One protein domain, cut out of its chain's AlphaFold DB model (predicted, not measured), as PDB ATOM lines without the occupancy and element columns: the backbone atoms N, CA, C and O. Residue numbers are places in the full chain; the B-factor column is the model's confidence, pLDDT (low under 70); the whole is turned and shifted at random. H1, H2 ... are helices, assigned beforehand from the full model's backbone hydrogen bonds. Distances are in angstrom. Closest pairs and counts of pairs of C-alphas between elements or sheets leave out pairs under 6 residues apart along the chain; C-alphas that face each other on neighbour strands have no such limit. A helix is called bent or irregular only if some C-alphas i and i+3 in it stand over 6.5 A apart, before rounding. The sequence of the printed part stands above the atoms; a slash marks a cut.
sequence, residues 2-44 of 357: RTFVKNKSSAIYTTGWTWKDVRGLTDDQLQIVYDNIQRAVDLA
ATOM      1  N   ARG A   2       9.014 -24.325 -15.344       79.44
ATOM      2  CA  ARG A   2       8.165 -25.441 -14.848       79.44
ATOM      3  C   ARG A   2       6.658 -25.260 -15.125       79.44
ATOM      4  O   ARG A   2       6.074 -26.093 -15.810       79.44
ATOM      5  N   THR A   3       6.069 -24.128 -14.738       75.38
ATOM      6  CA  THR A   3       4.651 -23.804 -15.009       75.38
ATOM      7  C   THR A   3       4.310 -23.775 -16.503       75.38
ATOM      8  O   THR A   3       3.270 -24.276 -16.910       75.38
ATOM      9  N   PHE A   4       5.206 -23.254 -17.349       77.62
ATOM     10  CA  PHE A   4       5.015 -23.237 -18.805       77.62
ATOM     11  C   PHE A   4       5.025 -24.655 -19.392       77.62
ATOM     12  O   PHE A   4       4.167 -24.984 -20.202       77.62
ATOM     13  N   VAL A   5       5.947 -25.515 -18.942       79.88
ATOM     14  CA  VAL A   5       5.994 -26.929 -19.345       79.88
ATOM     15  C   VAL A   5       4.710 -27.655 -18.926       79.88
ATOM     16  O   VAL A   5       4.090 -28.304 -19.766       79.88
ATOM     17  N   LYS A   6       4.242 -27.481 -17.680       78.00
ATOM     18  CA  LYS A   6       2.954 -28.027 -17.202       78.00
ATOM     19  C   LYS A   6       1.788 -27.541 -18.077       78.00
ATOM     20  O   LYS A   6       1.086 -28.361 -18.658       78.00
ATOM     21  N   ASN A   7       1.650 -26.228 -18.278       71.25
ATOM     22  CA  ASN A   7       0.501 -25.629 -18.972       71.25
ATOM     23  C   ASN A   7       0.509 -25.807 -20.507       71.25
ATOM     24  O   ASN A   7      -0.548 -25.711 -21.126       71.25
ATOM     25  N   LYS A   8       1.665 -26.033 -21.151       73.06
ATOM     26  CA  LYS A   8       1.771 -26.190 -22.620       73.06
ATOM     27  C   LYS A   8       2.038 -27.623 -23.091       73.06
ATOM     28  O   LYS A   8       1.815 -27.915 -24.263       73.06
ATOM     29  N   SER A   9       2.448 -28.538 -22.210       67.56
ATOM     30  CA  SER A   9       2.594 -29.963 -22.556       67.56
ATOM     31  C   SER A   9       1.260 -30.621 -22.937       67.56
ATOM     32  O   SER A   9       1.217 -31.401 -23.890       67.56
ATOM     33  N   SER A  10       0.167 -30.261 -22.256       57.69
ATOM     34  CA  SER A  10      -1.208 -30.695 -22.556       57.69
ATOM     35  C   SER A  10      -1.640 -30.308 -23.974       57.69
ATOM     36  O   SER A  10      -2.132 -31.152 -24.721       57.69
ATOM     37  N   ALA A  11      -1.356 -29.067 -24.384       55.56
ATOM     38  CA  ALA A  11      -1.674 -28.538 -25.711       55.56
ATOM     39  C   ALA A  11      -0.938 -29.249 -26.868       55.56
ATOM     40  O   ALA A  11      -1.388 -29.189 -28.014       55.56
ATOM     41  N   ILE A  12       0.187 -29.921 -26.592       53.97
ATOM     42  CA  ILE A  12       1.017 -30.584 -27.610       53.97
ATOM     43  C   ILE A  12       0.770 -32.095 -27.635       53.97
ATOM     44  O   ILE A  12       0.495 -32.632 -28.711       53.97
ATOM     45  N   TYR A  13       0.837 -32.762 -26.476       51.50
ATOM     46  CA  TYR A  13       0.958 -34.224 -26.369       51.50
ATOM     47  C   TYR A  13      -0.333 -34.972 -26.005       51.50
ATOM     48  O   TYR A  13      -0.298 -36.189 -25.851       51.50
ATOM     49  N   THR A  14      -1.476 -34.289 -25.887       44.09
ATOM     50  CA  THR A  14      -2.818 -34.846 -25.581       44.09
ATOM     51  C   THR A  14      -3.006 -35.531 -24.219       44.09
ATOM     52  O   THR A  14      -4.120 -35.504 -23.719       44.09
ATOM     53  N   THR A  15      -1.958 -36.051 -23.569       52.28
ATOM     54  CA  THR A  15      -2.022 -36.625 -22.206       52.28
ATOM     55  C   THR A  15      -1.514 -35.693 -21.100       52.28
ATOM     56  O   THR A  15      -1.688 -35.993 -19.924       52.28
ATOM     57  N   GLY A  16      -0.883 -34.565 -21.456       59.12
ATOM     58  CA  GLY A  16      -0.313 -33.610 -20.496       59.12
ATOM     59  C   GLY A  16       0.871 -34.148 -19.685       59.12
ATOM     60  O   GLY A  16       1.251 -35.312 -19.786       59.12
ATOM     61  N   TRP A  17       1.499 -33.264 -18.909       71.88
ATOM     62  CA  TRP A  17       2.469 -33.626 -17.872       71.88
ATOM     63  C   TRP A  17       1.897 -33.228 -16.516       71.88
ATOM     64  O   TRP A  17       1.435 -32.095 -16.354       71.88
ATOM     65  N   THR A  18       1.962 -34.120 -15.528       73.19
ATOM     66  CA  THR A  18       1.559 -33.759 -14.167       73.19
ATOM     67  C   THR A  18       2.624 -32.871 -13.525       73.19
ATOM     68  O   THR A  18       3.808 -32.899 -13.880       73.19
ATOM     69  N   TRP A  19       2.235 -32.104 -12.509       76.81
ATOM     70  CA  TRP A  19       3.196 -31.346 -11.709       76.81
ATOM     71  C   TRP A  19       4.248 -32.241 -11.035       76.81
ATOM     72  O   TRP A  19       5.385 -31.809 -10.840       76.81
ATOM     73  N   LYS A  20       3.907 -33.500 -10.729       76.31
ATOM     74  CA  LYS A  20       4.839 -34.504 -10.203       76.31
ATOM     75  C   LYS A  20       5.943 -34.836 -11.211       76.31
ATOM     76  O   LYS A  20       7.108 -34.869 -10.821       76.31
ATOM     77  N   ASP A  21       5.600 -34.990 -12.488       78.88
ATOM     78  CA  ASP A  21       6.568 -35.250 -13.563       78.88
ATOM     79  C   ASP A  21       7.488 -34.038 -13.771       78.88
ATOM     80  O   ASP A  21       8.710 -34.166 -13.802       78.88
ATOM     81  N   VAL A  22       6.912 -32.831 -13.815       80.12
ATOM     82  CA  VAL A  22       7.657 -31.569 -13.998       80.12
ATOM     83  C   VAL A  22       8.571 -31.240 -12.806       80.12
ATOM     84  O   VAL A  22       9.638 -30.646 -12.988       80.12
ATOM     85  N   ARG A  23       8.192 -31.628 -11.578       80.00
ATOM     86  CA  ARG A  23       9.061 -31.536 -10.388       80.00
ATOM     87  C   ARG A  23      10.128 -32.634 -10.338       80.00
ATOM     88  O   ARG A  23      11.162 -32.412  -9.719       80.00
ATOM     89  N   GLY A  24       9.904 -33.773 -10.995       80.25
ATOM     90  CA  GLY A  24      10.897 -34.841 -11.150       80.25
ATOM     91  C   GLY A  24      12.035 -34.509 -12.125       80.25
ATOM     92  O   GLY A  24      13.077 -35.157 -12.073       80.25
ATOM     93  N   LEU A  25      11.860 -33.499 -12.987       85.38
ATOM     94  CA  LEU A  25      12.897 -33.036 -13.911       85.38
ATOM     95  C   LEU A  25      14.008 -32.243 -13.211       85.38
ATOM     96  O   LEU A  25      13.738 -31.266 -12.495       85.38
ATOM     97  N   THR A  26      15.258 -32.572 -13.545       90.75
ATOM     98  CA  THR A  26      16.399 -31.674 -13.305       90.75
ATOM     99  C   THR A  26      16.266 -30.403 -14.149       90.75
ATOM    100  O   THR A  26      15.547 -30.385 -15.152       90.75
ATOM    101  N   ASP A  27      16.950 -29.320 -13.768       87.94
ATOM    102  CA  ASP A  27      16.833 -28.044 -14.488       87.94
ATOM    103  C   ASP A  27      17.306 -28.146 -15.957       87.94
ATOM    104  O   ASP A  27      16.670 -27.570 -16.840       87.94
ATOM    105  N   ASP A  28      18.319 -28.972 -16.248       87.12
ATOM    106  CA  ASP A  28      18.776 -29.252 -17.621       87.12
ATOM    107  C   ASP A  28      17.708 -29.982 -18.454       87.12
ATOM    108  O   ASP A  28      17.425 -29.614 -19.597       87.12
ATOM    109  N   GLN A  29      17.068 -31.008 -17.880       83.94
ATOM    110  CA  GLN A  29      15.979 -31.729 -18.548       83.94
ATOM    111  C   GLN A  29      14.771 -30.815 -18.773       83.94
ATOM    112  O   GLN A  29      14.128 -30.869 -19.822       83.94
ATOM    113  N   LEU A  30      14.481 -29.945 -17.806       87.25
ATOM    114  CA  LEU A  30      13.422 -28.955 -17.901       87.25
ATOM    115  C   LEU A  30      13.682 -27.934 -19.016       87.25
ATOM    116  O   LEU A  30      12.732 -27.569 -19.708       87.25
ATOM    117  N   GLN A  31      14.931 -27.497 -19.215       85.75
ATOM    118  CA  GLN A  31      15.307 -26.627 -20.333       85.75
ATOM    119  C   GLN A  31      15.051 -27.313 -21.677       85.75
ATOM    120  O   GLN A  31      14.370 -26.749 -22.528       85.75
ATOM    121  N   ILE A  32      15.480 -28.570 -21.830       83.69
ATOM    122  CA  ILE A  32      15.258 -29.351 -23.057       83.69
ATOM    123  C   ILE A  32      13.757 -29.495 -23.365       83.69
ATOM    124  O   ILE A  32      13.333 -29.308 -24.506       83.69
ATOM    125  N   VAL A  33      12.932 -29.805 -22.359       83.12
ATOM    126  CA  VAL A  33      11.474 -29.932 -22.538       83.12
ATOM    127  C   VAL A  33      10.836 -28.577 -22.860       83.12
ATOM    128  O   VAL A  33       9.996 -28.503 -23.756       83.12
ATOM    129  N   TYR A  34      11.261 -27.500 -22.195       86.62
ATOM    130  CA  TYR A  34      10.804 -26.136 -22.471       86.62
ATOM    131  C   TYR A  34      11.113 -25.710 -23.918       86.62
ATOM    132  O   TYR A  34      10.203 -25.286 -24.629       86.62
ATOM    133  N   ASP A  35      12.347 -25.908 -24.391       84.81
ATOM    134  CA  ASP A  35      12.784 -25.531 -25.744       84.81
ATOM    135  C   ASP A  35      12.105 -26.366 -26.843       84.81
ATOM    136  O   ASP A  35      11.909 -25.904 -27.972       84.81
ATOM    137  N   ASN A  36      11.735 -27.612 -26.537       82.06
ATOM    138  CA  ASN A  36      10.973 -28.470 -27.445       82.06
ATOM    139  C   ASN A  36       9.502 -28.045 -27.528       82.06
ATOM    140  O   ASN A  36       8.953 -27.966 -28.628       82.06
ATOM    141  N   ILE A  37       8.884 -27.719 -26.389       80.75
ATOM    142  CA  ILE A  37       7.521 -27.174 -26.327       80.75
ATOM    143  C   ILE A  37       7.453 -25.828 -27.056       80.75
ATOM    144  O   ILE A  37       6.563 -25.635 -27.881       80.75
ATOM    145  N   GLN A  38       8.411 -24.927 -26.818       82.44
ATOM    146  CA  GLN A  38       8.469 -23.625 -27.485       82.44
ATOM    147  C   GLN A  38       8.589 -23.784 -29.007       82.44
ATOM    148  O   GLN A  38       7.755 -23.258 -29.736       82.44
ATOM    149  N   ARG A  39       9.528 -24.609 -29.499       81.81
ATOM    150  CA  ARG A  39       9.665 -24.873 -30.945       81.81
ATOM    151  C   ARG A  39       8.421 -25.501 -31.573       81.81
ATOM    152  O   ARG A  39       8.122 -25.211 -32.729       81.81
ATOM    153  N   ALA A  40       7.697 -26.354 -30.849       75.06
ATOM    154  CA  ALA A  40       6.446 -26.933 -31.335       75.06
ATOM    155  C   ALA A  40       5.318 -25.888 -31.432       75.06
ATOM    156  O   ALA A  40       4.560 -25.915 -32.402       75.06
ATOM    157  N   VAL A  41       5.239 -24.952 -30.477       77.62
ATOM    158  CA  VAL A  41       4.328 -23.796 -30.531       77.62
ATOM    159  C   VAL A  41       4.683 -22.894 -31.715       77.62
ATOM    160  O   VAL A  41       3.825 -22.650 -32.561       77.62
ATOM    161  N   ASP A  42       5.948 -22.488 -31.842       79.50
ATOM    162  CA  ASP A  42       6.409 -21.602 -32.918       79.50
ATOM    163  C   ASP A  42       6.161 -22.221 -34.308       79.50
ATOM    164  O   ASP A  42       5.721 -21.540 -35.238       79.50
ATOM    165  N   LEU A  43       6.378 -23.536 -34.453       76.06
ATOM    166  CA  LEU A  43       6.107 -24.276 -35.689       76.06
ATOM    167  C   LEU A  43       4.607 -24.383 -36.004       76.06
ATOM    168  O   LEU A  43       4.235 -24.356 -37.179       76.06
ATOM    169  N   ALA A  44       3.745 -24.514 -34.991       71.31
ATOM    170  CA  ALA A  44       2.296 -24.505 -35.182       71.31
ATOM    171  C   ALA A  44       1.830 -23.130 -35.687       71.31
ATOM    172  O   ALA A  44       1.197 -23.054 -36.739       71.31
TER     173      ALA A  44
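AT A GLANCE: This is residues 2 to 44 of the 357 residues of an uncharacterized protein of Tanacetum cinerariifolium (UniProt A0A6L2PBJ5). The long helix H3 makes the longest side of this small domain, with the shorter helix H1 packed slantwise on it and the six-residue helix H2 set near the first residues of both. After H1 the chain folds back through residues 14 to 18 to reach H2, then turns once more into H3. The printed part has 43 residues with three named helices, in the order H1, H2, H3, and no named strand; the class is all helix. The whole is compact, with a radius of gyration of the C-alphas of 9.7 A, and its C-alphas span 27 by 21 by 13 A along their three main axes.

IN THESE COORDINATES: H3 is the longest helix, residues 27 to 44, 25.5 A from first to last C-alpha; it begins with C-alpha 27 at (16.833, -28.044, -14.488) and ends with C-alpha 44 at (2.296, -24.505, -35.182). H1 covers residues 2 to 13 and is 16.2 A long, beginning with C-alpha 2 at (8.165, -25.441, -14.848). H1 is neither bent nor irregular, but only just: C-alphas 7 and 10 are 6.4 A apart. H2 covers residues 19 to 24 and is 8.5 A long.

HOW THE PARTS SIT: H3 and H1 touch, their closest C-alphas being those of Tyr 34 and Val 5, 5.8 A apart. The two run the same way at a steep tilt of 45 degrees, and their centres are 9.4 A apart. H1 also touches H2, with residues 2 to 6 of H1 alone; the closest C-alphas are those of Arg 2 and Val 22, 6.2 A apart. The lines of H1 and H2 stand at 70.0 degrees, only just about perpendicular. H2 and H3 are close but not clearly touching: their closest C-alphas, those of Val 22 and Leu 30, are 7.4 A apart. These two run opposite ways at a steep tilt of 51 degrees. In H2 and H3 every backbone O i to N i+4 pair is within hydrogen-bond range; in H1 it is 6 of 8.

THE WHOLE: The two C-alphas farthest apart in the domain are those of Gly 24, the last residue of H2, and Ala 44, the last of H3, at 27.5 A. The first and last printed C-alphas, of Arg 2 and Ala 44, are 21.2 A apart. The printed part has no cut. The links from H1 to H2, with five residues, and from H2 to H3, with two residues, are both tight. The mean pLDDT of the printed part is 75.5; the model's confidence is low, under 70, at residues 9 to 16, of which 9 to 13 belong to H1.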